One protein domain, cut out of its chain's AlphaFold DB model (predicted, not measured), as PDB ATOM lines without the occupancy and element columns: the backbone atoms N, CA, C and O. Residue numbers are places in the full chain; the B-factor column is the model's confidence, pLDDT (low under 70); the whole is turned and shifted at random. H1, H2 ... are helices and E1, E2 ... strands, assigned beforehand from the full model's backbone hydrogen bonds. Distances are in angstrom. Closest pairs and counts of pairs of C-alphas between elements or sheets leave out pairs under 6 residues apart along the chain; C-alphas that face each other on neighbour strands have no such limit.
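AT A GLANCE: This is residues 87 to 246 of the 377 residues of the protein "AAA domain-containing protein" of Micractinium conductrix (UniProt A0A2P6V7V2). A small sheet of two strands, E2 and E3, runs through the middle; H3 packs on one side of it with H2 crossing H3, and H4 packs on E2 from the other side, where H5 crosses H1. The longest helix, H7, lies on the outside and makes a corner with the short H6. The printed part has 160 residues, with seven named helices and three named strands in the order H1 H2 E1 H3 E2 H4 H5 E3 H6 H7; E2 and E3 are parallel and the class is mostly helix. It is compact, with a radius of gyration of the C-alphas of 15.8 A and spans of 43 by 38 by 31 A.

HOW THE PARTS SIT: E2, residues 155 to 159, and E3, residues 209 to 213, are parallel neighbours at 17 degrees; N 156 and O 209 are 2.9 A apart and N 211 and O 156 2.7 A, within hydrogen-bond range. H4, residues 168 to 175, and H5, residues 186 to 204, stand between them in a strand-helix-strand unit, two parallel neighbour strands joined through helices, with a right-handed crossover. The closest C-alphas of H3, residues 140 to 151, and E2 are those of Val 148 and Val 155, 6.5 A apart. H2, residues 110 to 120, touches H3 at a steep tilt of 69.7 degrees, only just short of about perpendicular, closest at the C-alphas of Cys 113 and Ala 147, 5.6 A. The closest C-alphas of E2 and H4 are those of Ile 158 and Ala 175, 6.9 A. H5 touches H4 with residues 186 to 189 alone, closest at the C-alphas of Gly 169 and Val 186, 5.0 A. With residues 192 to 200 alone H5 touches H1, residues 87 to 95, at a steep tilt of 61 degrees, closest at the C-alphas of Leu 90 and Ala 196, 5.0 A. H6, residues 215 to 219, and H7, residues 222 to 245, touch only at the corner, closest at the C-alphas of Leu 218 and Ser 224, 4.9 A. H7 is close to but not clearly touching H5, at 7.2 A between the closest C-alphas, of Val 186 and Val 227. E1, residues 130 to 133, pairs with no named strand. In H1, H2, H3, H4, H5 and H7 every O i to N i+4 pair is within hydrogen-bond range; H6 has 0 of 1, but 2 of 2 O i to N i+3 pairs.

IN THESE COORDINATES: E2 measures 13.2 A from first to last C-alpha and E3 12.8 A. H7 measures 33.7 A, H5 26.3 A, H3 16.8 A and H2 15.0 A. H1 begins at C-alpha 87 (196.619, 215.629, 77.942), E2 at C-alpha 155 (193.219, 213.582, 61.671), and H7 ends at C-alpha 245 (176.517, 193.522, 72.316).

THE WHOLE: The C-alphas farthest apart, of Leu 106 and Val 245, are 48.7 A apart. The printed part has no cut. The link from H1 to H2, residues 96 to 109, is long; residues 133 to 138, of which 133 belongs to E1, stand free. Mean pLDDT of the printed part is 83.4, and 13 residues are under 70, among them 179 to 184.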
ATOM      1  N   GLY A  87     196.869 214.239  78.336       83.62
ATOM      2  CA  GLY A  87     196.619 215.629  77.942       83.62
ATOM      3  C   GLY A  87     197.434 216.055  76.721       83.62
ATOM      4  O   GLY A  87     196.870 216.619  75.793       83.62
ATOM      5  N   GLU A  88     198.729 215.720  76.684       85.06
ATOM      6  CA  GLU A  88     199.613 216.063  75.555       85.06
ATOM      7  C   GLU A  88     199.192 215.346  74.261       85.06
ATOM      8  O   GLU A  88     199.189 215.933  73.176       85.06
ATOM      9  N   VAL A  89     198.779 214.083  74.385       85.12
ATOM     10  CA  VAL A  89     198.285 213.268  73.271       85.12
ATOM     11  C   VAL A  89     196.984 213.868  72.749       85.12
ATOM     12  O   VAL A  89     196.866 214.157  71.562       85.12
ATOM     13  N   LEU A  90     196.030 214.160  73.636       87.19
ATOM     14  CA  LEU A  90     194.773 214.800  73.265       87.19
ATOM     15  C   LEU A  90     194.982 216.166  72.598       87.19
ATOM     16  O   LEU A  90     194.340 216.448  71.588       87.19
ATOM     17  N   ASP A  91     195.889 216.995  73.114       89.19
ATOM     18  CA  ASP A  91     196.237 218.281  72.500       89.19
ATOM     19  C   ASP A  91     196.822 218.086  71.094       89.19
ATOM     20  O   ASP A  91     196.513 218.853  70.178       89.19
ATOM     21  N   THR A  92     197.608 217.024  70.896       89.44
ATOM     22  CA  THR A  92     198.125 216.630  69.579       89.44
ATOM     23  C   THR A  92     196.988 216.219  68.637       89.44
ATOM     24  O   THR A  92     196.953 216.663  67.491       89.44
ATOM     25  N   LEU A  93     195.994 215.461  69.111       89.44
ATOM     26  CA  LEU A  93     194.817 215.073  68.317       89.44
ATOM     27  C   LEU A  93     193.932 216.275  67.956       89.44
ATOM     28  O   LEU A  93     193.420 216.355  66.837       89.44
ATOM     29  N   ILE A  94     193.767 217.223  68.886       90.69
ATOM     30  CA  ILE A  94     193.013 218.466  68.665       90.69
ATOM     31  C   ILE A  94     193.676 219.310  67.576       90.69
ATOM     32  O   ILE A  94     192.981 219.863  66.728       90.69
ATOM     33  N   ARG A  95     195.009 219.397  67.573       90.12
ATOM     34  CA  ARG A  95     195.762 220.119  66.534       90.12
ATOM     35  C   ARG A  95     195.841 219.345  65.215       90.12
ATOM     36  O   ARG A  95     195.959 219.967  64.163       90.12
ATOM     37  N   GLY A  96     195.739 218.019  65.285       88.88
ATOM     38  CA  GLY A  96     196.016 217.109  64.183       88.88
ATOM     39  C   GLY A  96     197.518 216.855  64.025       88.88
ATOM     40  O   GLY A  96     198.354 217.704  64.342       88.88
ATOM     41  N   VAL A  97     197.863 215.681  63.497       91.44
ATOM     42  CA  VAL A  97     199.235 215.374  63.066       91.44
ATOM     43  C   VAL A  97     199.261 215.543  61.558       91.44
ATOM     44  O   VAL A  97     198.738 214.705  60.825       91.44
ATOM     45  N   LEU A  98     199.786 216.675  61.094       93.56
ATOM     46  CA  LEU A  98     199.722 217.058  59.687       93.56
ATOM     47  C   LEU A  98     200.986 216.637  58.925       93.56
ATOM     48  O   LEU A  98     202.089 216.722  59.462       93.56
ATOM     49  N   PRO A  99     200.860 216.249  57.644       92.75
ATOM     50  CA  PRO A  99     202.010 215.931  56.808       92.75
ATOM     51  C   PRO A  99     202.900 217.160  56.556       92.75
ATOM     52  O   PRO A  99     202.373 218.269  56.380       92.75
ATOM     53  N   PRO A 100     204.221 216.973  56.376       90.25
ATOM     54  CA  PRO A 100     205.178 218.062  56.165       90.25
ATOM     55  C   PRO A 100     204.858 218.851  54.889       90.25
ATOM     56  O   PRO A 100     204.590 218.214  53.861       90.25
ATOM     57  N   PRO A 101     204.861 220.200  54.933       88.94
ATOM     58  CA  PRO A 101     204.374 221.069  53.860       88.94
ATOM     59  C   PRO A 101     204.948 220.681  52.494       88.94
ATOM     60  O   PRO A 101     206.105 220.293  52.369       88.94
ATOM     61  N   GLN A 102     204.106 220.751  51.465       87.06
ATOM     62  CA  GLN A 102     204.453 220.372  50.097       87.06
ATOM     63  C   GLN A 102     204.009 221.453  49.129       87.06
ATOM     64  O   GLN A 102     203.028 222.150  49.392       87.06
ATOM     65  N   ALA A 103     204.728 221.557  48.011       86.06
ATOM     66  CA  ALA A 103     204.322 222.408  46.908       86.06
ATOM     67  C   ALA A 103     202.899 222.037  46.440       86.06
ATOM     68  O   ALA A 103     202.515 220.862  46.542       86.06
ATOM     69  N   PRO A 104     202.122 223.009  45.935       83.44
ATOM     70  CA  PRO A 104     200.810 222.739  45.367       83.44
ATOM     71  C   PRO A 104     200.883 221.636  44.301       83.44
ATOM     72  O   PRO A 104     201.868 221.568  43.556       83.44
ATOM     73  N   PRO A 105     199.870 220.759  44.211       81.88
ATOM     74  CA  PRO A 105     199.837 219.740  43.176       81.88
ATOM     75  C   PRO A 105     199.810 220.398  41.792       81.88
ATOM     76  O   PRO A 105     199.101 221.373  41.565       81.88
ATOM     77  N   LEU A 106     200.550 219.821  40.843       83.75
ATOM     78  CA  LEU A 106     200.586 220.308  39.458       83.75
ATOM     79  C   LEU A 106     199.230 220.175  38.743       83.75
ATOM     80  O   LEU A 106     198.980 220.868  37.764       83.75
ATOM     81  N   LEU A 107     198.369 219.266  39.212       89.88
ATOM     82  CA  LEU A 107     197.040 219.008  38.665       89.88
ATOM     83  C   LEU A 107     196.031 218.949  39.813       89.88
ATOM     84  O   LEU A 107     196.151 218.081  40.683       89.88
ATOM     85  N   ALA A 108     195.035 219.834  39.786       90.00
ATOM     86  CA  ALA A 108     193.930 219.828  40.739       90.00
ATOM     87  C   ALA A 108     193.081 218.555  40.590       90.00
ATOM     88  O   ALA A 108     192.896 218.029  39.487       90.00
ATOM     89  N   ARG A 109     192.588 218.027  41.713       92.81
ATOM     90  CA  ARG A 109     191.801 216.783  41.781       92.81
ATOM     91  C   ARG A 109     190.620 216.929  42.741       92.81
ATOM     92  O   ARG A 109     190.379 216.048  43.565       92.81
ATOM     93  N   ASP A 110     189.885 218.029  42.620       93.44
ATOM     94  CA  ASP A 110     188.897 218.489  43.606       93.44
ATOM     95  C   ASP A 110     187.864 217.428  44.000       93.44
ATOM     96  O   ASP A 110     187.603 217.233  45.187       93.44
ATOM     97  N   GLU A 111     187.333 216.675  43.032       95.62
ATOM     98  CA  GLU A 111     186.377 215.591  43.295       95.62
ATOM     99  C   GLU A 111     186.977 214.468  44.153       95.62
ATOM    100  O   GLU A 111     186.330 213.940  45.060       95.62
ATOM    101  N   LEU A 112     188.230 214.087  43.886       94.50
ATOM    102  CA  LEU A 112     188.922 213.071  44.676       94.50
ATOM    103  C   LEU A 112     189.286 213.615  46.059       94.50
ATOM    104  O   LEU A 112     189.146 212.888  47.042       94.50
ATOM    105  N   CYS A 113     189.699 214.882  46.148       93.44
ATOM    106  CA  CYS A 113     189.961 215.557  47.419       93.44
ATOM    107  C   CYS A 113     188.691 215.616  48.279       93.44
ATOM    108  O   CYS A 113     188.748 215.336  49.474       93.44
ATOM    109  N   GLN A 114     187.535 215.913  47.678       95.06
ATOM    110  CA  GLN A 114     186.231 215.904  48.346       95.06
ATOM    111  C   GLN A 114     185.888 214.511  48.892       95.06
ATOM    112  O   GLN A 114     185.573 214.378  50.072       95.06
ATOM    113  N   ARG A 115     186.039 213.457  48.079       95.00
ATOM    114  CA  ARG A 115     185.801 212.072  48.530       95.00
ATOM    115  C   ARG A 115     186.745 211.644  49.653       95.00
ATOM    116  O   ARG A 115     186.325 210.945  50.571       95.00
ATOM    117  N   MET A 116     188.018 212.046  49.598       95.25
ATOM    118  CA  MET A 116     188.959 211.786  50.692       95.25
ATOM    119  C   MET A 116     188.553 212.530  51.964       95.25
ATOM    120  O   MET A 116     188.614 211.947  53.039       95.25
ATOM    121  N   ARG A 117     188.092 213.783  51.860       94.38
ATOM    122  CA  ARG A 117     187.600 214.542  53.017       94.38
ATOM    123  C   ARG A 117     186.410 213.860  53.683       94.38
ATOM    124  O   ARG A 117     186.415 213.724  54.897       94.38
ATOM    125  N   GLU A 118     185.438 213.390  52.909       93.38
ATOM    126  CA  GLU A 118     184.282 212.645  53.432       93.38
ATOM    127  C   GLU A 118     184.700 211.356  54.149       93.38
ATOM    128  O   GLU A 118     184.154 211.016  55.195       93.38
ATOM    129  N   LEU A 119     185.711 210.663  53.619       92.25
ATOM    130  CA  LEU A 119     186.258 209.446  54.215       92.25
ATOM    131  C   LEU A 119     187.019 209.722  55.520       92.25
ATOM    132  O   LEU A 119     186.915 208.950  56.469       92.25
ATOM    133  N   LEU A 120     187.779 210.815  55.566       94.00
ATOM    134  CA  LEU A 120     188.575 211.237  56.722       94.00
ATOM    135  C   LEU A 120     187.759 212.016  57.771       94.00
ATOM    136  O   LEU A 120     188.263 212.308  58.851       94.00
ATOM    137  N   ALA A 121     186.502 212.347  57.473       92.69
ATOM    138  CA  ALA A 121     185.580 213.035  58.371       92.69
ATOM    139  C   ALA A 121     184.260 212.259  58.527       92.69
ATOM    140  O   ALA A 121     183.193 212.818  58.250       92.69
ATOM    141  N   PRO A 122     184.295 210.986  58.962       89.81
ATOM    142  CA  PRO A 122     183.077 210.201  59.038       89.81
ATOM    143  C   PRO A 122     182.128 210.794  60.097       89.81
ATOM    144  O   PRO A 122     182.584 211.250  61.151       89.81
ATOM    145  N   PRO A 123     180.806 210.798  59.834       82.38
ATOM    146  CA  PRO A 123     179.820 211.371  60.754       82.38
ATOM    147  C   PRO A 123     179.708 210.561  62.050       82.38
ATOM    148  O   PRO A 123     179.388 211.101  63.105       82.38
ATOM    149  N   GLU A 124     180.007 209.266  61.976       80.81
ATOM    150  CA  GLU A 124     179.954 208.330  63.088       80.81
ATOM    151  C   GLU A 124     181.258 207.530  63.153       80.81
ATOM    152  O   GLU A 124     181.905 207.315  62.122       80.81
ATOM    153  N   PRO A 125     181.672 207.079  64.350       76.75
ATOM    154  CA  PRO A 125     182.776 206.137  64.460       76.75
ATOM    155  C   PRO A 125     182.471 204.898  63.619       76.75
ATOM    156  O   PRO A 125     181.413 204.282  63.743       76.75
ATOM    157  N   SER A 126     183.418 204.527  62.771       72.81
ATOM    158  CA  SER A 126     183.335 203.313  61.975       72.81
ATOM    159  C   SER A 126     184.347 202.310  62.516       72.81
ATOM    160  O   SER A 126     185.469 202.687  62.846       72.81
ATOM    161  N   SER A 127     183.967 201.038  62.577       63.53
ATOM    162  CA  SER A 127     184.882 199.932  62.877       63.53
ATOM    163  C   SER A 127     185.642 199.440  61.637       63.53
ATOM    164  O   SER A 127     186.264 198.381  61.665       63.53
ATOM    165  N   PHE A 128     185.581 200.184  60.528       72.94
ATOM    166  CA  PHE A 128     186.194 199.816  59.258       72.94
ATOM    167  C   PHE A 128     187.465 200.625  59.008       72.94
ATOM    168  O   PHE A 128     187.566 201.794  59.376       72.94
ATOM    169  N   PHE A 129     188.405 200.010  58.295       83.88
ATOM    170  CA  PHE A 129     189.515 200.716  57.667       83.88
ATOM    171  C   PHE A 129     189.268 200.842  56.160       83.88
ATOM    172  O   PHE A 129     188.554 200.051  55.537       83.88
ATOM    173  N   HIS A 130     189.892 201.850  55.560       88.44
ATOM    174  CA  HIS A 130     189.857 202.077  54.123       88.44
ATOM    175  C   HIS A 130     191.260 201.924  53.548       88.44
ATOM    176  O   HIS A 130     192.202 202.521  54.057       88.44
ATOM    177  N   ILE A 131     191.391 201.160  52.462       90.25
ATOM    178  CA  ILE A 131     192.651 201.067  51.718       90.25
ATOM    179  C   ILE A 131     192.530 201.907  50.449       90.25
ATOM    180  O   ILE A 131     191.668 201.660  49.598       90.25
ATOM    181  N   VAL A 132     193.427 202.882  50.307       93.19
ATOM    182  CA  VAL A 132     193.574 203.682  49.089       93.19
ATOM    183  C   VAL A 132     194.626 203.031  48.197       93.19
ATOM    184  O   VAL A 132     195.811 203.013  48.521       93.19
ATOM    185  N   THR A 133     194.199 202.499  47.051       94.00
ATOM    186  CA  THR A 133     195.078 201.760  46.128       94.00
ATOM    187  C   THR A 133     195.214 202.454  44.775       94.00
ATOM    188  O   THR A 133     194.353 203.227  44.348       94.00
ATOM    189  N   GLY A 134     196.320 202.181  44.086       94.00
ATOM    190  CA  GLY A 134     196.619 202.732  42.766       94.00
ATOM    191  C   GLY A 134     198.098 202.578  42.404       94.00
ATOM    192  O   GLY A 134     198.909 202.278  43.287       94.00
ATOM    193  N   PRO A 135     198.472 202.814  41.138       94.69
ATOM    194  CA  PRO A 135     199.839 202.618  40.663       94.69
ATOM    195  C   PRO A 135     200.859 203.501  41.415       94.69
ATOM    196  O   PRO A 135     200.492 204.567  41.942       94.69
ATOM    197  N   PRO A 136     202.137 203.082  41.495       91.25
ATOM    198  CA  PRO A 136     203.236 203.947  41.930       91.25
ATOM    199  C   PRO A 136     203.251 205.258  41.131       91.25
ATOM    200  O   PRO A 136     202.881 205.276  39.961       91.25
ATOM    201  N   GLY A 137     203.581 206.379  41.775       92.62
ATOM    202  CA  GLY A 137     203.553 207.700  41.125       92.62
ATOM    203  C   GLY A 137     202.153 208.257  40.811       92.62
ATOM    204  O   GLY A 137     202.034 209.398  40.381       92.62
ATOM    205  N   GLY A 138     201.066 207.527  41.094       92.88
ATOM    206  CA  GLY A 138     199.693 207.981  40.823       92.88
ATOM    207  C   GLY A 138     199.199 209.174  41.662       92.88
ATOM    208  O   GLY A 138     198.044 209.577  41.521       92.88
ATOM    209  N   GLY A 139     200.030 209.736  42.545       94.00
ATOM    210  CA  GLY A 139     199.681 210.870  43.411       94.00
ATOM    211  C   GLY A 139     198.789 210.515  44.606       94.00
ATOM    212  O   GLY A 139     198.054 211.374  45.079       94.00
ATOM    213  N   LYS A 140     198.818 209.260  45.084       94.94
ATOM    214  CA  LYS A 140     198.036 208.809  46.257       94.94
ATOM    215  C   LYS A 140     198.411 209.589  47.521       94.94
ATOM    216  O   LYS A 140     197.543 210.186  48.144       94.94
ATOM    217  N   SER A 141     199.704 209.634  47.839       95.06
ATOM    218  CA  SER A 141     200.239 210.366  48.989       95.06
ATOM    219  C   SER A 141     199.977 211.865  48.864       95.06
ATOM    220  O   SER A 141     199.527 212.483  49.817       95.06
ATOM    221  N   THR A 142     200.148 212.450  47.672       94.94
ATOM    222  CA  THR A 142     199.803 213.861  47.416       94.94
ATOM    223  C   THR A 142     198.335 214.146  47.737       94.94
ATOM    224  O   THR A 142     198.049 215.068  48.496       94.94
ATOM    225  N   LEU A 143     197.423 213.308  47.232       95.06
ATOM    226  CA  LEU A 143     195.985 213.431  47.463       95.06
ATOM    227  C   LEU A 143     195.622 213.297  48.951       95.06
ATOM    228  O   LEU A 143     194.851 214.097  49.474       95.06
ATOM    229  N   LEU A 144     196.184 212.298  49.640       95.50
ATOM    230  CA  LEU A 144     195.969 212.104  51.076       95.50
ATOM    231  C   LEU A 144     196.484 213.299  51.875       95.50
ATOM    232  O   LEU A 144     195.771 213.816  52.728       95.50
ATOM    233  N   ARG A 145     197.696 213.774  51.579       95.56
ATOM    234  CA  ARG A 145     198.305 214.894  52.299       95.56
ATOM    235  C   ARG A 145     197.509 216.186  52.133       95.56
ATOM    236  O   ARG A 145     197.347 216.928  53.098       95.56
ATOM    237  N   GLU A 146     197.000 216.440  50.933       94.38
ATOM    238  CA  GLU A 146     196.124 217.576  50.644       94.38
ATOM    239  C   GLU A 146     194.808 217.484  51.428       94.38
ATOM    240  O   GLU A 146     194.441 218.423  52.138       94.38
ATOM    241  N   ALA A 147     194.145 216.322  51.390       94.81
ATOM    242  CA  ALA A 147     192.905 216.095  52.122       94.81
ATOM    243  C   ALA A 147     193.093 216.234  53.644       94.81
ATOM    244  O   ALA A 147     192.313 216.929  54.295       94.81
ATOM    245  N   VAL A 148     194.157 215.652  54.207       95.50
ATOM    246  CA  VAL A 148     194.483 215.765  55.639       95.50
ATOM    247  C   VAL A 148     194.698 217.226  56.040       95.50
ATOM    248  O   VAL A 148     194.108 217.685  57.015       95.50
ATOM    249  N   ARG A 149     195.486 217.992  55.272       93.75
ATOM    250  CA  ARG A 149     195.709 219.420  55.565       93.75
ATOM    251  C   ARG A 149     194.436 220.241  55.508       93.75
ATOM    252  O   ARG A 149     194.254 221.115  56.346       93.75
ATOM    253  N   SER A 150     193.574 219.965  54.533       93.19
ATOM    254  CA  SER A 150     192.311 220.690  54.386       93.19
ATOM    255  C   SER A 150     191.348 220.458  55.557       93.19
ATOM    256  O   SER A 150     190.516 221.316  55.834       93.19
ATOM    257  N   LEU A 151     191.466 219.323  56.257       93.06
ATOM    258  CA  LEU A 151     190.687 219.025  57.461       93.06
ATOM    259  C   LEU A 151     191.298 219.644  58.720       93.06
ATOM    260  O   LEU A 151     190.561 220.120  59.584       93.06
ATOM    261  N   GLY A 152     192.629 219.640  58.824       90.56
ATOM    262  CA  GLY A 152     193.345 220.145  59.991       90.56
ATOM    263  C   GLY A 152     193.162 219.231  61.205       90.56
ATOM    264  O   GLY A 152     193.885 218.253  61.374       90.56
ATOM    265  N   ALA A 153     192.187 219.554  62.053       90.56
ATOM    266  CA  ALA A 153     191.946 218.878  63.325       90.56
ATOM    267  C   ALA A 153     191.257 217.511  63.170       90.56
ATOM    268  O   ALA A 153     190.442 217.297  62.268       90.56
ATOM    269  N   GLY A 154     191.523 216.600  64.113       89.00
ATOM    270  CA  GLY A 154     190.865 215.289  64.178       89.00
ATOM    271  C   GLY A 154     191.409 214.236  63.218       89.00
ATOM    272  O   GLY A 154     190.834 213.154  63.119       89.00
ATOM    273  N   VAL A 155     192.519 214.530  62.538       93.94
ATOM    274  CA  VAL A 155     193.219 213.582  61.671       93.94
ATOM    275  C   VAL A 155     194.684 213.493  62.089       93.94
ATOM    276  O   VAL A 155     195.338 214.513  62.316       93.94
ATOM    277  N   GLY A 156     195.203 212.275  62.204       93.62
ATOM    278  CA  GLY A 156     196.626 212.021  62.389       93.62
ATOM    279  C   GLY A 156     197.210 211.358  61.155       93.62
ATOM    280  O   GLY A 156     196.715 210.322  60.732       93.62
ATOM    281  N   TYR A 157     198.247 211.946  60.574       94.38
ATOM    282  CA  TYR A 157     198.955 211.402  59.423       94.38
ATOM    283  C   TYR A 157     200.329 210.890  59.833       94.38
ATOM    284  O   TYR A 157     201.122 211.620  60.426       94.38
ATOM    285  N   ILE A 158     200.614 209.646  59.459       91.62
ATOM    286  CA  ILE A 158     201.911 209.002  59.636       91.62
ATOM    287  C   ILE A 158     202.377 208.497  58.281       91.62
ATOM    288  O   ILE A 158     201.656 207.780  57.588       91.62
ATOM    289  N   GLU A 159     203.598 208.861  57.916       91.69
ATOM    290  CA  GLU A 159     204.293 208.292  56.770       91.69
ATOM    291  C   GLU A 159     205.255 207.221  57.265       91.69
ATOM    292  O   GLU A 159     206.147 207.512  58.059       91.69
ATOM    293  N   VAL A 160     205.076 205.986  56.795       86.69
ATOM    294  CA  VAL A 160     205.976 204.887  57.150       86.69
ATOM    295  C   VAL A 160     207.326 205.125  56.475       86.69
ATOM    296  O   VAL A 160     207.404 205.208  55.242       86.69
ATOM    297  N   SER A 161     208.389 205.233  57.274       81.81
ATOM    298  CA  SER A 161     209.751 205.446  56.777       81.81
ATOM    299  C   SER A 161     210.162 204.354  55.771       81.81
ATOM    300  O   SER A 161     209.796 203.194  55.942       81.81
ATOM    301  N   PRO A 162     210.913 204.684  54.703       79.88
ATOM    302  CA  PRO A 162     211.461 203.688  53.781       79.88
ATOM    303  C   PRO A 162     212.652 202.902  54.360       79.88
ATOM    304  O   PRO A 162     213.216 202.074  53.651       79.88
ATOM    305  N   ALA A 163     213.085 203.192  55.594       75.75
ATOM    306  CA  ALA A 163     214.192 202.486  56.231       75.75
ATOM    307  C   ALA A 163     213.883 200.988  56.404       75.75
ATOM    308  O   ALA A 163     212.748 200.615  56.677       75.75
ATOM    309  N   TYR A 164     214.905 200.139  56.264       58.34
ATOM    310  CA  TYR A 164     214.772 198.680  56.395       58.34
ATOM    311  C   TYR A 164     214.381 198.229  57.812       58.34
ATOM    312  O   TYR A 164     213.757 197.185  57.967       58.34
ATOM    313  N   GLU A 165     214.709 199.026  58.833       66.75
ATOM    314  CA  GLU A 165     214.296 198.811  60.221       66.75
ATOM    315  C   GLU A 165     213.261 199.873  60.600       66.75
ATOM    316  O   GLU A 165     213.590 200.965  61.070       66.75
ATOM    317  N   VAL A 166     211.991 199.576  60.328       65.38
ATOM    318  CA  VAL A 166     210.872 200.423  60.751       65.38
ATOM    319  C   VAL A 166     210.539 200.092  62.204       65.38
ATOM    320  O   VAL A 166     209.869 199.101  62.489       65.38
ATOM    321  N   ASP A 167     210.965 200.950  63.130       75.75
ATOM    322  CA  ASP A 167     210.433 200.947  64.494       75.75
ATOM    323  C   ASP A 167     209.109 201.724  64.512       75.75
ATOM    324  O   ASP A 167     209.049 202.921  64.802       75.75
ATOM    325  N   TRP A 168     208.022 201.030  64.165       75.44
ATOM    326  CA  TRP A 168     206.686 201.628  64.128       75.44
ATOM    327  C   TRP A 168     206.260 202.212  65.479       75.44
ATOM    328  O   TRP A 168     205.577 203.236  65.525       75.44
ATOM    329  N   GLY A 169     206.658 201.577  66.586       74.25
ATOM    330  CA  GLY A 169     206.358 202.076  67.927       74.25
ATOM    331  C   GLY A 169     206.975 203.454  68.145       74.25
ATOM    332  O   GLY A 169     206.303 204.364  68.639       74.25
ATOM    333  N   ARG A 170     208.220 203.633  67.697       76.62
ATOM    334  CA  ARG A 170     208.921 204.918  67.718       76.62
ATOM    335  C   ARG A 170     208.322 205.939  66.758       76.62
ATOM    336  O   ARG A 170     208.164 207.084  67.172       76.62
ATOM    337  N   ASP A 171     207.970 205.565  65.530       79.12
ATOM    338  CA  ASP A 171     207.368 206.491  64.555       79.12
ATOM    339  C   ASP A 171     205.998 206.994  65.038       79.12
ATOM    340  O   ASP A 171     205.726 208.199  65.032       79.12
ATOM    341  N   LEU A 172     205.164 206.087  65.558       80.62
ATOM    342  CA  LEU A 172     203.894 206.415  66.206       80.62
ATOM    343  C   LEU A 172     204.121 207.290  67.449       80.62
ATOM    344  O   LEU A 172     203.409 208.272  67.670       80.62
ATOM    345  N   GLY A 173     205.145 206.960  68.238       79.38
ATOM    346  CA  GLY A 173     205.547 207.718  69.416       79.38
ATOM    347  C   GLY A 173     206.025 209.125  69.122       79.38
ATOM    348  O   GLY A 173     205.659 210.059  69.830       79.38
ATOM    349  N   ALA A 174     206.789 209.309  68.056       82.38
ATOM    350  CA  ALA A 174     207.210 210.622  67.605       82.38
ATOM    351  C   ALA A 174     206.015 211.429  67.079       82.38
ATOM    352  O   ALA A 174     205.867 212.595  67.437       82.38
ATOM    353  N   ALA A 175     205.133 210.802  66.291       83.31
ATOM    354  CA  ALA A 175     203.973 211.460  65.693       83.31
ATOM    355  C   ALA A 175     202.987 212.016  66.734       83.31
ATOM    356  O   ALA A 175     202.433 213.098  66.542       83.31
ATOM    357  N   PHE A 176     202.785 211.300  67.843       82.56
ATOM    358  CA  PHE A 176     201.818 211.662  68.886       82.56
ATOM    359  C   PHE A 176     202.453 212.133  70.200       82.56
ATOM    360  O   PHE A 176     201.762 212.244  71.211       82.56
ATOM    361  N   ASN A 177     203.756 212.433  70.189       80.81
ATOM    362  CA  ASN A 177     204.527 212.841  71.366       80.81
ATOM    363  C   ASN A 177     204.523 211.814  72.522       80.81
ATOM    364  O   ASN A 177     204.716 212.183  73.679       80.81
ATOM    365  N   PHE A 178     204.399 210.512  72.229       73.12
ATOM    366  CA  PHE A 178     204.626 209.443  73.214       73.12
ATOM    367  C   PHE A 178     206.109 209.283  73.590       73.12
ATOM    368  O   PHE A 178     206.420 208.556  74.523       73.12
ATOM    369  N   SER A 179     207.040 209.956  72.902       59.28
ATOM    370  CA  SER A 179     208.496 209.829  73.099       59.28
ATOM    371  C   SER A 179     209.002 210.188  74.505       59.28
ATOM    372  O   SER A 179     210.114 209.808  74.866       59.28
ATOM    373  N   LYS A 180     208.196 210.877  75.324       60.72
ATOM    374  CA  LYS A 180     208.491 211.098  76.750       60.72
ATOM    375  C   LYS A 180     208.155 209.896  77.642       60.72
ATOM    376  O   LYS A 180     208.552 209.893  78.804       60.72
ATOM    377  N   HIS A 181     207.438 208.892  77.134       55.09
ATOM    378  CA  HIS A 181     207.165 207.638  77.831       55.09
ATOM    379  C   HIS A 181     208.268 206.618  77.493       55.09
ATOM    380  O   HIS A 181     208.295 206.114  76.372       55.09
ATOM    381  N   PRO A 182     209.178 206.286  78.433       43.16
ATOM    382  CA  PRO A 182     210.448 205.630  78.102       43.16
ATOM    383  C   PRO A 182     210.366 204.224  77.490       43.16
ATOM    384  O   PRO A 182     211.390 203.722  77.050       43.16
ATOM    385  N   LEU A 183     209.210 203.558  77.480       44.91
ATOM    386  CA  LEU A 183     209.081 202.146  77.096       44.91
ATOM    387  C   LEU A 183     207.667 201.804  76.602       44.91
ATOM    388  O   LEU A 183     207.161 200.723  76.900       44.91
ATOM    389  N   ALA A 184     206.977 202.717  75.911       55.50
ATOM    390  CA  ALA A 184     205.628 202.407  75.446       55.50
ATOM    391  C   ALA A 184     205.688 201.312  74.370       55.50
ATOM    392  O   ALA A 184     206.019 201.565  73.212       55.50
ATOM    393  N   SER A 185     205.377 200.075  74.761       70.19
ATOM    394  CA  SER A 185     205.099 198.999  73.810       70.19
ATOM    395  C   SER A 185     204.076 199.488  72.779       70.19
ATOM    396  O   SER A 185     203.228 200.326  73.094       70.19
ATOM    397  N   VAL A 186     204.096 198.946  71.557       69.38
ATOM    398  CA  VAL A 186     203.112 199.289  70.505       69.38
ATOM    399  C   VAL A 186     201.678 199.265  71.046       69.38
ATOM    400  O   VAL A 186     200.872 200.133  70.716       69.38
ATOM    401  N   ARG A 187     201.384 198.310  71.936       70.19
ATOM    402  CA  ARG A 187     200.101 198.188  72.629       70.19
ATOM    403  C   ARG A 187     199.772 199.410  73.492       70.19
ATOM    404  O   ARG A 187     198.691 199.958  73.342       70.19
ATOM    405  N   GLN A 188     200.690 199.858  74.346       73.88
ATOM    406  CA  GLN A 188     200.468 201.026  75.209       73.88
ATOM    407  C   GLN A 188     200.276 202.310  74.395       73.88
ATOM    408  O   GLN A 188     199.400 203.109  74.714       73.88
ATOM    409  N   SER A 189     201.045 202.492  73.319       75.50
ATOM    410  CA  SER A 189     200.858 203.624  72.402       75.50
ATOM    411  C   SER A 189     199.494 203.570  71.705       75.50
ATOM    412  O   SER A 189     198.832 204.594  71.559       75.50
ATOM    413  N   ALA A 190     199.041 202.375  71.311       75.38
ATOM    414  CA  ALA A 190     197.720 202.178  70.722       75.38
ATOM    415  C   ALA A 190     196.581 202.437  71.727       75.38
ATOM    416  O   ALA A 190     195.606 203.097  71.374       75.38
ATOM    417  N   GLU A 191     196.713 201.974  72.973       75.75
ATOM    418  CA  GLU A 191     195.755 202.223  74.061       75.75
ATOM    419  C   GLU A 191     195.671 203.721  74.395       75.75
ATOM    420  O   GLU A 191     194.580 204.289  74.411       75.75
ATOM    421  N   ALA A 192     196.812 204.400  74.546       80.38
ATOM    422  CA  ALA A 192     196.850 205.841  74.787       80.38
ATOM    423  C   ALA A 192     196.230 206.639  73.627       80.38
ATOM    424  O   ALA A 192     195.476 207.590  73.852       80.38
ATOM    425  N   LEU A 193     196.506 206.237  72.379       83.81
ATOM    426  CA  LEU A 193     195.882 206.834  71.200       83.81
ATOM    427  C   LEU A 193     194.366 206.597  71.182       83.81
ATOM    428  O   LEU A 193     193.613 207.508  70.836       83.81
ATOM    429  N   HIS A 194     193.908 205.404  71.571       83.12
ATOM    430  CA  HIS A 194     192.489 205.071  71.663       83.12
ATOM    431  C   HIS A 194     191.767 205.938  72.700       83.12
ATOM    432  O   HIS A 194     190.753 206.561  72.378       83.12
ATOM    433  N   ASP A 195     192.310 206.042  73.912       83.62
ATOM    434  CA  ASP A 195     191.729 206.853  74.984       83.62
ATOM    435  C   ASP A 195     191.671 208.334  74.596       83.62
ATOM    436  O   ASP A 195     190.640 208.998  74.769       83.62
ATOM    437  N   ALA A 196     192.744 208.847  73.988       86.44
ATOM    438  CA  ALA A 196     192.780 210.209  73.474       86.44
ATOM    439  C   ALA A 196     191.758 210.419  72.343       86.44
ATOM    440  O   ALA A 196     191.093 211.455  72.304       86.44
ATOM    441  N   ALA A 197     191.572 209.439  71.453       87.56
ATOM    442  CA  ALA A 197     190.577 209.488  70.383       87.56
ATOM    443  C   ALA A 197     189.134 209.478  70.919       87.56
ATOM    444  O   ALA A 197     188.276 210.206  70.406       87.56
ATOM    445  N   LEU A 198     188.852 208.698  71.969       85.06
ATOM    446  CA  LEU A 198     187.552 208.703  72.644       85.06
ATOM    447  C   LEU A 198     187.263 210.062  73.287       85.06
ATOM    448  O   LEU A 198     186.160 210.591  73.148       85.06
ATOM    449  N   GLU A 199     188.247 210.638  73.973       87.56
ATOM    450  CA  GLU A 199     188.116 211.952  74.600       87.56
ATOM    451  C   GLU A 199     187.980 213.073  73.556       87.56
ATOM    452  O   GLU A 199     187.115 213.943  73.691       87.56
ATOM    453  N   PHE A 200     188.741 213.008  72.458       89.81
ATOM    454  CA  PHE A 200     188.590 213.899  71.306       89.81
ATOM    455  C   PHE A 200     187.152 213.873  70.772       89.81
ATOM    456  O   PHE A 200     186.545 214.929  70.565       89.81
ATOM    457  N   ARG A 201     186.566 212.679  70.615       88.94
ATOM    458  CA  ARG A 201     185.181 212.524  70.151       88.94
ATOM    459  C   ARG A 201     184.173 213.141  71.106       88.94
ATOM    460  O   ARG A 201     183.252 213.810  70.645       88.94
ATOM    461  N   LYS A 202     184.327 212.941  72.417       87.00
ATOM    462  CA  LYS A 202     183.423 213.547  73.410       87.00
ATOM    463  C   LYS A 202     183.412 215.073  73.310       87.00
ATOM    464  O   LYS A 202     182.357 215.675  73.462       87.00
ATOM    465  N   ARG A 203     184.568 215.689  73.034       92.62
ATOM    466  CA  ARG A 203     184.717 217.153  72.957       92.62
ATOM    467  C   ARG A 203     184.247 217.751  71.638       92.62
ATOM    468  O   ARG A 203     183.690 218.840  71.631       92.62
ATOM    469  N   THR A 204     184.505 217.064  70.530       90.75
ATOM    470  CA  THR A 204     184.274 217.611  69.183       90.75
ATOM    471  C   THR A 204     183.013 217.069  68.515       90.75
ATOM    472  O   THR A 204     182.608 217.575  67.471       90.75
ATOM    473  N   GLY A 205     182.411 216.016  69.073       89.56
ATOM    474  CA  GLY A 205     181.316 215.275  68.449       89.56
ATOM    475  C   GLY A 205     181.745 214.426  67.248       89.56
ATOM    476  O   GLY A 205     180.894 213.792  66.632       89.56
ATOM    477  N   ARG A 206     183.041 214.385  66.905       89.62
ATOM    478  CA  ARG A 206     183.565 213.727  65.698       89.62
ATOM    479  C   ARG A 206     184.623 212.675  66.045       89.62
ATOM    480  O   ARG A 206     185.416 212.896  66.956       89.62
ATOM    481  N   PRO A 207     184.661 211.526  65.354       90.56
ATOM    482  CA  PRO A 207     185.713 210.535  65.561       90.56
ATOM    483  C   PRO A 207     187.070 211.046  65.055       90.56
ATOM    484  O   PRO A 207     187.141 211.795  64.083       90.56
ATOM    485  N   PHE A 208     188.144 210.604  65.711       92.12
ATOM    486  CA  PHE A 208     189.513 210.792  65.235       92.12
ATOM    487  C   PHE A 208     189.843 209.773  64.134       92.12
ATOM    488  O   PHE A 208     189.434 208.614  64.231       92.12
ATOM    489  N   VAL A 209     190.599 210.184  63.110       92.31
ATOM    490  CA  VAL A 209     191.025 209.310  62.003       92.31
ATOM    491  C   VAL A 209     192.549 209.245  61.912       92.31
ATOM    492  O   VAL A 209     193.215 210.271  61.797       92.31
ATOM    493  N   LEU A 210     193.099 208.029  61.906       92.12
ATOM    494  CA  LEU A 210     194.519 207.772  61.661       92.12
ATOM    495  C   LEU A 210     194.748 207.393  60.191       92.12
ATOM    496  O   LEU A 210     194.123 206.466  59.676       92.12
ATOM    497  N   VAL A 211     195.666 208.088  59.526       93.81
ATOM    498  CA  VAL A 211     196.108 207.841  58.150       93.81
ATOM    499  C   VAL A 211     197.529 207.296  58.181       93.81
ATOM    500  O   VAL A 211     198.435 207.963  58.675       93.81
ATOM    501  N   ILE A 212     197.716 206.106  57.613       92.44
ATOM    502  CA  ILE A 212     199.021 205.451  57.472       92.44
ATOM    503  C   ILE A 212     199.386 205.441  55.988       92.44
ATOM    504  O   ILE A 212     198.811 204.687  55.200       92.44
ATOM    505  N   ASP A 213     200.307 206.312  55.591       94.00
ATOM    506  CA  ASP A 213     200.809 206.387  54.222       94.00
ATOM    507  C   ASP A 213     201.960 205.398  54.012       94.00
ATOM    508  O   ASP A 213     202.777 205.173  54.903       94.00
ATOM    509  N   SER A 214     202.035 204.822  52.811       91.69
ATOM    510  CA  SER A 214     202.974 203.743  52.466       91.69
ATOM    511  C   SER A 214     202.868 202.518  53.389       91.69
ATOM    512  O   SER A 214     203.872 201.921  53.772       91.69
ATOM    513  N   ALA A 215     201.638 202.133  53.749       88.62
ATOM    514  CA  ALA A 215     201.362 200.996  54.634       88.62
ATOM    515  C   ALA A 215     201.910 199.650  54.115       88.62
ATOM    516  O   ALA A 215     202.105 198.728  54.901       88.62
ATOM    517  N   ASP A 216     202.201 199.527  52.818       86.56
ATOM    518  CA  ASP A 216     202.886 198.368  52.234       86.56
ATOM    519  C   ASP A 216     204.283 198.138  52.829       86.56
ATOM    520  O   ASP A 216     204.737 196.998  52.925       86.56
ATOM    521  N   ARG A 217     204.945 199.193  53.311       85.75
ATOM    522  CA  ARG A 217     206.249 199.091  53.982       85.75
ATOM    523  C   ARG A 217     206.161 198.361  55.319       85.75
ATOM    524  O   ARG A 217     207.101 197.666  55.682       85.75
ATOM    525  N   LEU A 218     205.011 198.416  55.991       80.31
ATOM    526  CA  LEU A 218     204.781 197.668  57.229       80.31
ATOM    527  C   LEU A 218     204.679 196.151  57.002       80.31
ATOM    528  O   LEU A 218     204.737 195.383  57.953       80.31
ATOM    529  N   ALA A 219     204.555 195.684  55.757       78.19
ATOM    530  CA  ALA A 219     204.581 194.253  55.460       78.19
ATOM    531  C   ALA A 219     206.009 193.666  55.400       78.19
ATOM    532  O   ALA A 219     206.162 192.456  55.255       78.19
ATOM    533  N   HIS A 220     207.054 194.499  55.484       75.88
ATOM    534  CA  HIS A 220     208.445 194.108  55.227       75.88
ATOM    535  C   HIS A 220     209.264 193.908  56.515       75.88
ATOM    536  O   HIS A 220     210.383 194.396  56.627       75.88
ATOM    537  N   GLY A 221     208.719 193.181  57.491       73.25
ATOM    538  CA  GLY A 221     209.428 192.810  58.719       73.25
ATOM    539  C   GLY A 221     208.513 192.106  59.719       73.25
ATOM    540  O   GLY A 221     207.319 192.396  59.763       73.25
ATOM    541  N   GLU A 222     209.060 191.189  60.521       77.38
ATOM    542  CA  GLU A 222     208.286 190.415  61.507       77.38
ATOM    543  C   GLU A 222     207.604 191.328  62.541       77.38
ATOM    544  O   GLU A 222     206.414 191.175  62.823       77.38
ATOM    545  N   ASP A 223     208.316 192.348  63.025       70.94
ATOM    546  CA  ASP A 223     207.770 193.317  63.977       70.94
ATOM    547  C   ASP A 223     206.652 194.169  63.367       70.94
ATOM    548  O   ASP A 223     205.613 194.379  63.994       70.94
ATOM    549  N   SER A 224     206.819 194.628  62.123       70.25
ATOM    550  CA  SER A 224     205.810 195.455  61.450       70.25
ATOM    551  C   SER A 224     204.556 194.653  61.071       70.25
ATOM    552  O   SER A 224     203.438 195.149  61.236       70.25
ATOM    553  N   ASP A 225     204.711 193.387  60.667       74.19
ATOM    554  CA  ASP A 225     203.587 192.464  60.461       74.19
ATOM    555  C   ASP A 225     202.839 192.213  61.778       74.19
ATOM    556  O   ASP A 225     201.609 192.262  61.821       74.19
ATOM    557  N   ARG A 226     203.564 192.050  62.892       73.25
ATOM    558  CA  ARG A 226     202.959 191.920  64.224       73.25
ATOM    559  C   ARG A 226     202.128 193.147  64.604       73.25
ATOM    560  O   ARG A 226     201.036 192.981  65.146       73.25
ATOM    561  N   VAL A 227     202.600 194.358  64.310       71.31
ATOM    562  CA  VAL A 227     201.826 195.594  64.520       71.31
ATOM    563  C   VAL A 227     200.572 195.613  63.655       71.31
ATOM    564  O   VAL A 227     199.485 195.856  64.174       71.31
ATOM    565  N   LEU A 228     200.702 195.369  62.347       75.06
ATOM    566  CA  LEU A 228     199.560 195.378  61.432       75.06
ATOM    567  C   LEU A 228     198.501 194.366  61.863       75.06
ATOM    568  O   LEU A 228     197.319 194.708  61.915       75.06
ATOM    569  N   ARG A 229     198.922 193.150  62.223       76.38
ATOM    570  CA  ARG A 229     198.036 192.127  62.783       76.38
ATOM    571  C   ARG A 229     197.382 192.617  64.063       76.38
ATOM    572  O   ARG A 229     196.167 192.577  64.131       76.38
ATOM    573  N   ALA A 230     198.136 193.184  65.003       72.62
ATOM    574  CA  ALA A 230     197.566 193.729  66.232       72.62
ATOM    575  C   ALA A 230     196.528 194.836  65.967       72.62
ATOM    576  O   ALA A 230     195.489 194.859  66.618       72.62
ATOM    577  N   MET A 231     196.757 195.726  64.996       73.12
ATOM    578  CA  MET A 231     195.790 196.768  64.621       73.12
ATOM    579  C   MET A 231     194.537 196.185  63.958       73.12
ATOM    580  O   MET A 231     193.423 196.630  64.239       73.12
ATOM    581  N   VAL A 232     194.707 195.192  63.082       76.88
ATOM    582  CA  VAL A 232     193.600 194.495  62.412       76.88
ATOM    583  C   VAL A 232     192.795 193.662  63.404       76.88
ATOM    584  O   VAL A 232     191.568 193.707  63.363       76.88
ATOM    585  N   ASP A 233     193.465 192.930  64.288       73.38
ATOM    586  CA  ASP A 233     192.858 192.115  65.336       73.38
ATOM    587  C   ASP A 233     192.124 193.016  66.326       73.38
ATOM    588  O   ASP A 233     190.950 192.785  66.582       73.38
ATOM    589  N   TYR A 234     192.726 194.129  66.752       69.88
ATOM    590  CA  TYR A 234     192.046 195.129  67.576       69.88
ATOM    591  C   TYR A 234     190.779 195.668  66.897       69.88
ATOM    592  O   TYR A 234     189.706 195.677  67.498       69.88
ATOM    593  N   ALA A 235     190.866 196.083  65.628       69.88
ATOM    594  CA  ALA A 235     189.706 196.568  64.880       69.88
ATOM    595  C   ALA A 235     188.626 195.483  64.722       69.88
ATOM    596  O   ALA A 235     187.430 195.776  64.807       69.88
ATOM    597  N   ARG A 236     189.039 194.226  64.522       72.12
ATOM    598  CA  ARG A 236     188.150 193.067  64.404       72.12
ATOM    599  C   ARG A 236     187.461 192.759  65.726       72.12
ATOM    600  O   ARG A 236     186.240 192.643  65.722       72.12
ATOM    601  N   ASP A 237     188.201 192.671  66.820       71.12
ATOM    602  CA  ASP A 237     187.677 192.396  68.157       71.12
ATOM    603  C   ASP A 237     186.674 193.476  68.562       71.12
ATOM    604  O   ASP A 237     185.587 193.172  69.053       71.12
ATOM    605  N   TRP A 238     186.972 194.743  68.261       70.94
ATOM    606  CA  TRP A 238     186.060 195.853  68.532       70.94
ATOM    607  C   TRP A 238     184.786 195.783  67.680       70.94
ATOM    608  O   TRP A 238     183.682 195.973  68.197       70.94
ATOM    609  N   ALA A 239     184.916 195.475  66.384       71.12
ATOM    610  CA  ALA A 239     183.775 195.277  65.492       71.12
ATOM    611  C   ALA A 239     182.892 194.112  65.962       71.12
ATOM    612  O   ALA A 239     181.672 194.257  66.048       71.12
ATOM    613  N   GLN A 240     183.513 192.985  66.315       76.19
ATOM    614  CA  GLN A 240     182.833 191.796  66.812       76.19
ATOM    615  C   GLN A 240     182.165 192.062  68.160       76.19
ATOM    616  O   GLN A 240     181.016 191.672  68.339       76.19
ATOM    617  N   CYS A 241     182.811 192.781  69.082       76.06
ATOM    618  CA  CYS A 241     182.193 193.173  70.345       76.06
ATOM    619  C   CYS A 241     180.998 194.103  70.142       76.06
ATOM    620  O   CYS A 241     179.944 193.860  70.725       76.06
ATOM    621  N   ALA A 242     181.122 195.136  69.305       78.12
ATOM    622  CA  ALA A 242     180.020 196.051  69.013       78.12
ATOM    623  C   ALA A 242     178.822 195.318  68.385       78.12
ATOM    624  O   ALA A 242     177.669 195.562  68.759       78.12
ATOM    625  N   GLU A 243     179.095 194.383  67.473       78.81
ATOM    626  CA  GLU A 243     178.079 193.537  66.857       78.81
ATOM    627  C   GLU A 243     177.418 192.596  67.875       78.81
ATOM    628  O   GLU A 243     176.185 192.533  67.935       78.81
ATOM    629  N   LEU A 244     178.228 191.925  68.700       82.12
ATOM    630  CA  LEU A 244     177.807 190.978  69.732       82.12
ATOM    631  C   LEU A 244     176.887 191.648  70.759       82.12
ATOM    632  O   LEU A 244     175.807 191.143  71.062       82.12
ATOM    633  N   VAL A 245     177.274 192.819  71.269       86.50
ATOM    634  CA  VAL A 245     176.517 193.522  72.316       86.50
ATOM    635  C   VAL A 245     175.318 194.300  71.773       86.50
ATOM    636  O   VAL A 245     174.472 194.743  72.552       86.50
ATOM    637  N   GLY A 246     175.213 194.472  70.449       80.44
ATOM    638  CA  GLY A 246     174.073 195.114  69.792       80.44
ATOM    639  C   GLY A 246     173.780 196.526  70.300       80.44
ATOM    640  O   GLY A 246     172.616 196.882  70.467       80.44
TER     641      GLY A 246